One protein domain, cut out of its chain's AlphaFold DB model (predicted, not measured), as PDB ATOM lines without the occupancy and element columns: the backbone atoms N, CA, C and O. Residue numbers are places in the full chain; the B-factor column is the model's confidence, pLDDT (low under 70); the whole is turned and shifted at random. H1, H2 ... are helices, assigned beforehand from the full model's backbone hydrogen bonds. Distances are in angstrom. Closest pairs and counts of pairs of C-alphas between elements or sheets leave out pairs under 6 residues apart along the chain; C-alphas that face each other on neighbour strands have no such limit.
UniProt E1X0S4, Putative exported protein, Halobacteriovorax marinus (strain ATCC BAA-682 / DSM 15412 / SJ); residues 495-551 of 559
ATOM      1  N   CYS A 495      27.621  -0.088  49.779       96.44
ATOM      2  CA  CYS A 495      28.251  -0.129  51.096       96.44
ATOM      3  C   CYS A 495      27.684   0.976  51.972       96.44
ATOM      4  O   CYS A 495      27.662   2.138  51.569       96.44
ATOM      5  N   THR A 496      27.301   0.625  53.193       91.75
ATOM      6  CA  THR A 496      26.757   1.568  54.179       91.75
ATOM      7  C   THR A 496      27.799   2.035  55.195       91.75
ATOM      8  O   THR A 496      27.591   3.042  55.863       91.75
ATOM      9  N   ASN A 497      28.939   1.344  55.309       94.75
ATOM     10  CA  ASN A 497      29.963   1.629  56.312       94.75
ATOM     11  C   ASN A 497      31.401   1.480  55.770       94.75
ATOM     12  O   ASN A 497      31.643   0.994  54.660       94.75
ATOM     13  N   LYS A 498      32.377   1.929  56.571       94.56
ATOM     14  CA  LYS A 498      33.811   1.910  56.218       94.56
ATOM     15  C   LYS A 498      34.381   0.494  56.089       94.56
ATOM     16  O   LYS A 498      35.311   0.310  55.307       94.56
ATOM     17  N   GLU A 499      33.844  -0.467  56.834       97.00
ATOM     18  CA  GLU A 499      34.278  -1.865  56.811       97.00
ATOM     19  C   GLU A 499      33.974  -2.504  55.453       97.00
ATOM     20  O   GLU A 499      34.910  -2.877  54.747       97.00
ATOM     21  N   CYS A 500      32.713  -2.463  55.007       97.31
ATOM     22  CA  CYS A 500      32.302  -2.883  53.662       97.31
ATOM     23  C   CYS A 500      33.143  -2.194  52.579       97.31
ATOM     24  O   CYS A 500      33.665  -2.831  51.663       97.31
ATOM     25  N   GLY A 501      33.358  -0.878  52.711       97.00
ATOM     26  CA  GLY A 501      34.193  -0.130  51.773       97.00
ATOM     27  C   GLY A 501      35.656  -0.597  51.738       97.00
ATOM     28  O   GLY A 501      36.304  -0.511  50.693       97.00
ATOM     29  N   SER A 502      36.200  -1.082  52.857       97.19
ATOM     30  CA  SER A 502      37.548  -1.661  52.933       97.19
ATOM     31  C   SER A 502      37.615  -3.015  52.228       97.19
ATOM     32  O   SER A 502      38.528  -3.249  51.434       97.19
ATOM     33  N   GLU A 503      36.612  -3.867  52.442       97.75
ATOM     34  CA  GLU A 503      36.500  -5.162  51.769       97.75
ATOM     35  C   GLU A 503      36.429  -4.998  50.250       97.75
ATOM     36  O   GLU A 503      37.242  -5.578  49.531       97.75
ATOM     37  N   VAL A 504      35.539  -4.127  49.758       97.81
ATOM     38  CA  VAL A 504      35.422  -3.836  48.323       97.81
ATOM     39  C   VAL A 504      36.755  -3.342  47.766       97.81
ATOM     40  O   VAL A 504      37.193  -3.832  46.731       97.81
ATOM     41  N   LYS A 505      37.476  -2.445  48.454       97.25
ATOM     42  CA  LYS A 505      38.811  -1.994  48.002       97.25
ATOM     43  C   LYS A 505      39.825  -3.124  47.900       97.25
ATOM     44  O   LYS A 505      40.672  -3.078  47.007       97.25
ATOM     45  N   ASN A 506      39.782  -4.092  48.808       97.81
ATOM     46  CA  ASN A 506      40.658  -5.256  48.740       97.81
ATOM     47  C   ASN A 506      40.308  -6.124  47.524       97.81
ATOM     48  O   ASN A 506      41.216  -6.520  46.795       97.81
ATOM     49  N   LEU A 507      39.017  -6.295  47.220       97.56
ATOM     50  CA  LEU A 507      38.573  -6.944  45.981       97.56
ATOM     51  C   LEU A 507      39.015  -6.178  44.734       97.56
ATOM     52  O   LEU A 507      39.517  -6.783  43.791       97.56
ATOM     53  N   LEU A 508      38.929  -4.844  44.733       97.44
ATOM     54  CA  LEU A 508      39.398  -4.052  43.594       97.44
ATOM     55  C   LEU A 508      40.883  -4.302  43.306       97.44
ATOM     56  O   LEU A 508      41.257  -4.449  42.148       97.44
ATOM     57  N   LYS A 509      41.723  -4.388  44.347       97.38
ATOM     58  CA  LYS A 509      43.160  -4.681  44.206       97.38
ATOM     59  C   LYS A 509      43.445  -6.108  43.726       97.38
ATOM     60  O   LYS A 509      44.508  -6.333  43.159       97.38
ATOM     61  N   LYS A 510      42.531  -7.055  43.969       97.06
ATOM     62  CA  LYS A 510      42.622  -8.440  43.482       97.06
ATOM     63  C   LYS A 510      42.375  -8.519  41.974       97.06
ATOM     64  O   LYS A 510      43.056  -9.274  41.290       97.06
ATOM     65  N   TYR A 511      41.415  -7.746  41.465       96.06
ATOM     66  CA  TYR A 511      41.000  -7.811  40.059       96.06
ATOM     67  C   TYR A 511      41.717  -6.821  39.139       96.06
ATOM     68  O   TYR A 511      41.919  -7.128  37.967       96.06
ATOM     69  N   TRP A 512      42.106  -5.649  39.648       97.19
ATOM     70  CA  TRP A 512      42.657  -4.567  38.832       97.19
ATOM     71  C   TRP A 512      43.902  -3.950  39.448       97.19
ATOM     72  O   TRP A 512      44.080  -3.878  40.667       97.19
ATOM     73  N   ASN A 513      44.762  -3.415  38.586       97.75
ATOM     74  CA  ASN A 513      45.958  -2.726  39.041       97.75
ATOM     75  C   ASN A 513      45.642  -1.302  39.545       97.75
ATOM     76  O   ASN A 513      44.615  -0.682  39.246       97.75
ATOM     77  N   LYS A 514      46.592  -0.720  40.289       97.56
ATOM     78  CA  LYS A 514      46.458   0.625  40.876       97.56
ATOM     79  C   LYS A 514      46.179   1.721  39.835       97.56
ATOM     80  O   LYS A 514      45.508   2.704  40.153       97.56
ATOM     81  N   LYS A 515      46.694   1.588  38.607       97.88
ATOM     82  CA  LYS A 515      46.523   2.581  37.531       97.88
ATOM     83  C   LYS A 515      45.084   2.591  37.017       97.88
ATOM     84  O   LYS A 515      44.525   3.671  36.825       97.88
ATOM     85  N   GLU A 516      44.483   1.419  36.838       97.50
ATOM     86  CA  GLU A 516      43.087   1.255  36.419       97.50
ATOM     87  C   GLU A 516      42.126   1.826  37.462       97.50
ATOM     88  O   GLU A 516      41.307   2.689  37.140       97.50
ATOM     89  N   ILE A 517      42.313   1.450  38.731       97.75
ATOM     90  CA  ILE A 517      41.517   1.957  39.858       97.75
ATOM     91  C   ILE A 517      41.620   3.489  39.943       97.75
ATOM     92  O   ILE A 517      40.607   4.191  39.991       97.75
ATOM     93  N   LYS A 518      42.843   4.043  39.879       96.94
ATOM     94  CA  LYS A 518      43.079   5.498  39.924       96.94
ATOM     95  C   LYS A 518      42.403   6.236  38.763       96.94
ATOM     96  O   LYS A 518      41.944   7.364  38.944       96.94
ATOM     97  N   LYS A 519      42.340   5.633  37.571       96.75
ATOM     98  CA  LYS A 519      41.698   6.230  36.388       96.75
ATOM     99  C   LYS A 519      40.195   6.412  36.602       96.75
ATOM    100  O   LYS A 519      39.682   7.478  36.261       96.75
ATOM    101  N   VAL A 520      39.518   5.413  37.169       95.56
ATOM    102  CA  VAL A 520      38.075   5.483  37.455       95.56
ATOM    103  C   VAL A 520      37.794   6.428  38.617       95.56
ATOM    104  O   VAL A 520      36.965   7.324  38.464       95.56
ATOM    105  N   LYS A 521      38.569   6.345  39.709       95.19
ATOM    106  CA  LYS A 521      38.472   7.299  40.826       95.19
ATOM    107  C   LYS A 521      38.577   8.753  40.340       95.19
ATOM    108  O   LYS A 521      37.688   9.552  40.599       95.19
ATOM    109  N   LYS A 522      39.561   9.072  39.488       94.50
ATOM    110  CA  LYS A 522      39.713  10.420  38.899       94.50
ATOM    111  C   LYS A 522      38.494  10.879  38.082       94.50
ATOM    112  O   LYS A 522      38.285  12.082  37.922       94.50
ATOM    113  N   LEU A 523      37.719   9.969  37.484       93.00
ATOM    114  CA  LEU A 523      36.482  10.339  36.783       93.00
ATOM    115  C   LEU A 523      35.376  10.739  37.760       93.00
ATOM    116  O   LEU A 523      34.644  11.676  37.442       93.00
ATOM    117  N   ILE A 524      35.294  10.066  38.908       92.56
ATOM    118  CA  ILE A 524      34.347  10.359  39.987       92.56
ATOM    119  C   ILE A 524      34.728  11.656  40.702       92.56
ATOM    120  O   ILE A 524      33.895  12.556  40.760       92.56
ATOM    121  N   ASP A 525      35.993  11.811  41.111       88.12
ATOM    122  CA  ASP A 525      36.500  13.002  41.819       88.12
ATOM    123  C   ASP A 525      36.199  14.302  41.044       88.12
ATOM    124  O   ASP A 525      35.839  15.331  41.612       88.12
ATOM    125  N   ARG A 526      36.271  14.252  39.704       86.38
ATOM    126  CA  ARG A 526      35.941  15.383  38.811       86.38
ATOM    127  C   ARG A 526      34.484  15.847  38.889       86.38
ATOM    128  O   ARG A 526      34.196  16.961  38.464       86.38
ATOM    129  N   THR A 527      33.565  14.984  39.311       82.81
ATOM    130  CA  THR A 527      32.177  15.362  39.606       82.81
ATOM    131  C   THR A 527      32.007  15.650  41.097       82.81
ATOM    132  O   THR A 527      31.310  16.601  41.435       82.81
ATOM    133  N   GLY A 528      32.657  14.853  41.951       63.91
ATOM    134  CA  GLY A 528      32.615  14.934  43.410       63.91
ATOM    135  C   GLY A 528      32.951  16.310  43.978       63.91
ATOM    136  O   GLY A 528      32.262  16.794  44.865       63.91
ATOM    137  N   ASN A 529      33.965  16.962  43.405       61.16
ATOM    138  CA  ASN A 529      34.574  18.165  43.980       61.16
ATOM    139  C   ASN A 529      34.122  19.465  43.295       61.16
ATOM    140  O   ASN A 529      34.868  20.442  43.260       61.16
ATOM    141  N   ASN A 530      32.944  19.473  42.667       67.44
ATOM    142  CA  ASN A 530      32.407  20.674  42.031       67.44
ATOM    143  C   ASN A 530      31.475  21.410  43.004       67.44
ATOM    144  O   ASN A 530      30.589  20.781  43.573       67.44
ATOM    145  N   THR A 531      31.623  22.727  43.154       58.16
ATOM    146  CA  THR A 531      30.848  23.544  44.112       58.16
ATOM    147  C   THR A 531      29.346  23.575  43.816       58.16
ATOM    148  O   THR A 531      28.539  23.757  44.721       58.16
ATOM    149  N   PHE A 532      28.942  23.328  42.565       66.25
ATOM    150  CA  PHE A 532      27.539  23.252  42.157       66.25
ATOM    151  C   PHE A 532      27.160  21.831  41.736       66.25
ATOM    152  O   PHE A 532      27.435  21.395  40.611       66.25
ATOM    153  N   ILE A 533      26.482  21.107  42.632       74.06
ATOM    154  CA  ILE A 533      25.989  19.754  42.360       74.06
ATOM    155  C   ILE A 533      24.522  19.797  41.955       74.06
ATOM    156  O   ILE A 533      23.635  20.146  42.728       74.06
ATOM    157  N   TYR A 534      24.277  19.398  40.711       83.31
ATOM    158  CA  TYR A 534      22.940  19.200  40.166       83.31
ATOM    159  C   TYR A 534      22.148  18.176  40.996       83.31
ATOM    160  O   TYR A 534      22.669  17.102  41.296       83.31
ATOM    161  N   SER A 535      20.881  18.472  41.308       87.31
ATOM    162  CA  SER A 535      20.013  17.635  42.157       87.31
ATOM    163  C   SER A 535      19.898  16.184  41.687       87.31
ATOM    164  O   SER A 535      19.850  15.281  42.512       87.31
ATOM    165  N   GLY A 536      19.955  15.936  40.376       87.62
ATOM    166  CA  GLY A 536      19.939  14.579  39.828       87.62
ATOM    167  C   GLY A 536      21.168  13.729  40.167       87.62
ATOM    168  O   GLY A 536      21.124  12.535  39.937       87.62
ATOM    169  N   LEU A 537      22.262  14.288  40.699       89.62
ATOM    170  CA  LEU A 537      23.374  13.504  41.270       89.62
ATOM    171  C   LEU A 537      23.143  13.130  42.738       89.62
ATOM    172  O   LEU A 537      23.840  12.265  43.256       89.62
ATOM    173  N   LYS A 538      22.193  13.803  43.396       90.50
ATOM    174  CA  LYS A 538      21.778  13.541  44.775       90.50
ATOM    175  C   LYS A 538      20.600  12.563  44.849       90.50
ATOM    176  O   LYS A 538      20.193  12.206  45.950       90.50
ATOM    177  N   SER A 539      20.045  12.130  43.711       86.44
ATOM    178  CA  SER A 539      19.096  11.016  43.708       86.44
ATOM    179  C   SER A 539      19.828   9.766  44.198       86.44
ATOM    180  O   SER A 539      20.929   9.497  43.733       86.44
ATOM    181  N   ARG A 540      19.242   9.023  45.145       93.88
ATOM    182  CA  ARG A 540      19.837   7.836  45.800       93.88
ATOM    183  C   ARG A 540      21.023   8.147  46.744       93.88
ATOM    184  O   ARG A 540      22.181   7.904  46.386       93.88
ATOM    185  N   PRO A 541      20.770   8.661  47.966       93.69
ATOM    186  CA  PRO A 541      21.802   8.893  48.986       93.69
ATOM    187  C   PRO A 541      22.693   7.673  49.279       93.69
ATOM    188  O   PRO A 541      23.879   7.816  49.577       93.69
ATOM    189  N   GLU A 542      22.154   6.464  49.141       95.69
ATOM    190  CA  GLU A 542      22.860   5.198  49.309       95.69
ATOM    191  C   GLU A 542      24.046   5.024  48.339       95.69
ATOM    192  O   GLU A 542      25.084   4.488  48.733       95.69
ATOM    193  N   VAL A 543      23.959   5.552  47.110       95.94
ATOM    194  CA  VAL A 543      25.080   5.546  46.149       95.94
ATOM    195  C   VAL A 543      26.202   6.464  46.629       95.94
ATOM    196  O   VAL A 543      27.384   6.131  46.536       95.94
ATOM    197  N   LEU A 544      25.842   7.611  47.203       93.25
ATOM    198  CA  LEU A 544      26.810   8.566  47.736       93.25
ATOM    199  C   LEU A 544      27.535   7.994  48.953       93.25
ATOM    200  O   LEU A 544      28.760   8.081  49.037       93.25
ATOM    201  N   ASN A 545      26.791   7.353  49.854       94.75
ATOM    202  CA  ASN A 545      27.345   6.674  51.023       94.75
ATOM    203  C   ASN A 545      28.322   5.564  50.620       94.75
ATOM    204  O   ASN A 545      29.417   5.482  51.182       94.75
ATOM    205  N   HIS A 546      27.991   4.790  49.584       96.50
ATOM    206  CA  HIS A 546      28.901   3.792  49.029       96.50
ATOM    207  C   HIS A 546      30.214   4.429  48.540       96.50
ATOM    208  O   HIS A 546      31.301   3.981  48.910       96.50
ATOM    209  N   LEU A 547      30.154   5.530  47.786       95.31
ATOM    210  CA  LEU A 547      31.362   6.220  47.314       95.31
ATOM    211  C   LEU A 547      32.191   6.858  48.443       95.31
ATOM    212  O   LEU A 547      33.428   6.847  48.376       95.31
ATOM    213  N   LYS A 548      31.547   7.364  49.503       93.44
ATOM    214  CA  LYS A 548      32.224   7.849  50.720       93.44
ATOM    215  C   LYS A 548      32.930   6.709  51.457       93.44
ATOM    216  O   LYS A 548      34.107   6.833  51.800       93.44
ATOM    217  N   ALA A 549      32.279   5.555  51.620       95.25
ATOM    218  CA  ALA A 549      32.905   4.352  52.178       95.25
ATOM    219  C   ALA A 549      34.142   3.927  51.358       95.25
ATOM    220  O   ALA A 549      35.206   3.582  51.898       95.25
ATOM    221  N   LEU A 550      34.064   4.067  50.031       94.56
ATOM    222  CA  LEU A 550      35.194   3.843  49.133       94.56
ATOM    223  C   LEU A 550      36.279   4.940  49.178       94.56
ATOM    224  O   LEU A 550      37.366   4.743  48.627       94.56
ATOM    225  N   LYS A 551      36.086   6.041  49.914       92.94
ATOM    226  CA  LYS A 551      36.974   7.224  49.900       92.94
ATOM    227  C   LYS A 551      37.189   7.754  48.474       92.94
ATOM    228  O   LYS A 551      38.310   8.101  48.084       92.94
TER     229      LYS A 551
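AT A GLANCE: This is residues 495 to 551 of the 559 residues of the protein "Putative exported protein" of Halobacteriovorax marinus (strain ATCC BAA-682 / DSM 15412 / SJ) (UniProt E1X0S4). Three helices and one long link are laid out as an open, flattened ring: H1 and H2 make a V at a tight corner, the long link carries the chain away from the far end of H2, and H3 folds back to close the ring against the first part of H1. The ring is loosely made, with few contacts between its helices. The printed part has 57 residues with three named helices, in the order H1, H2, H3, and no named strand; the class is all helix. It is only just loose, close to compact, with a radius of gyration of the C-alphas of 12.4 A and spans of 34 by 24 by 13 A.

IN THESE COORDINATES: H1, residues 498 to 511, begins at C-alpha 498 (33.811, 1.910, 56.218) and is 20.2 A long from first to last C-alpha. H2, residues 514 to 528, is 20.1 A long and begins at C-alpha 514 (46.458, 0.625, 40.876). H3, residues 541 to 549, is 12.4 A long and ends at C-alpha 549 (32.905, 4.352, 52.178).

HOW THE PARTS SIT: H1 and H2 are close but not clearly touching; their closest C-alphas, those of Leu 508 and Ile 517, are 7.4 A apart. They run opposite ways at a steep tilt of 45 degrees. H1 touches H3 with residues 498 to 502 alone; the closest C-alphas, those of Gly 501 and Ala 549, are 4.7 A apart. These two run the same way at a steep tilt of 69.6 degrees, only just short of about perpendicular. H2 and H3 are apart. In H1 and H3 every O i to N i+4 pair is within hydrogen-bond range; in H2, 10 of 11 are.

THE WHOLE: The two C-alphas farthest apart, those of Lys 510 and Phe 532, are 35.1 A apart. The printed part has no cut. The link from H1 to H2 is tight, and that from H2 to H3, residues 529 to 540, is long. Residues 510 to 515 and 529 to 536 stand free. Confidence is low at residues 528 to 532, with pLDDT under 70; the mean of the printed part is 91.2.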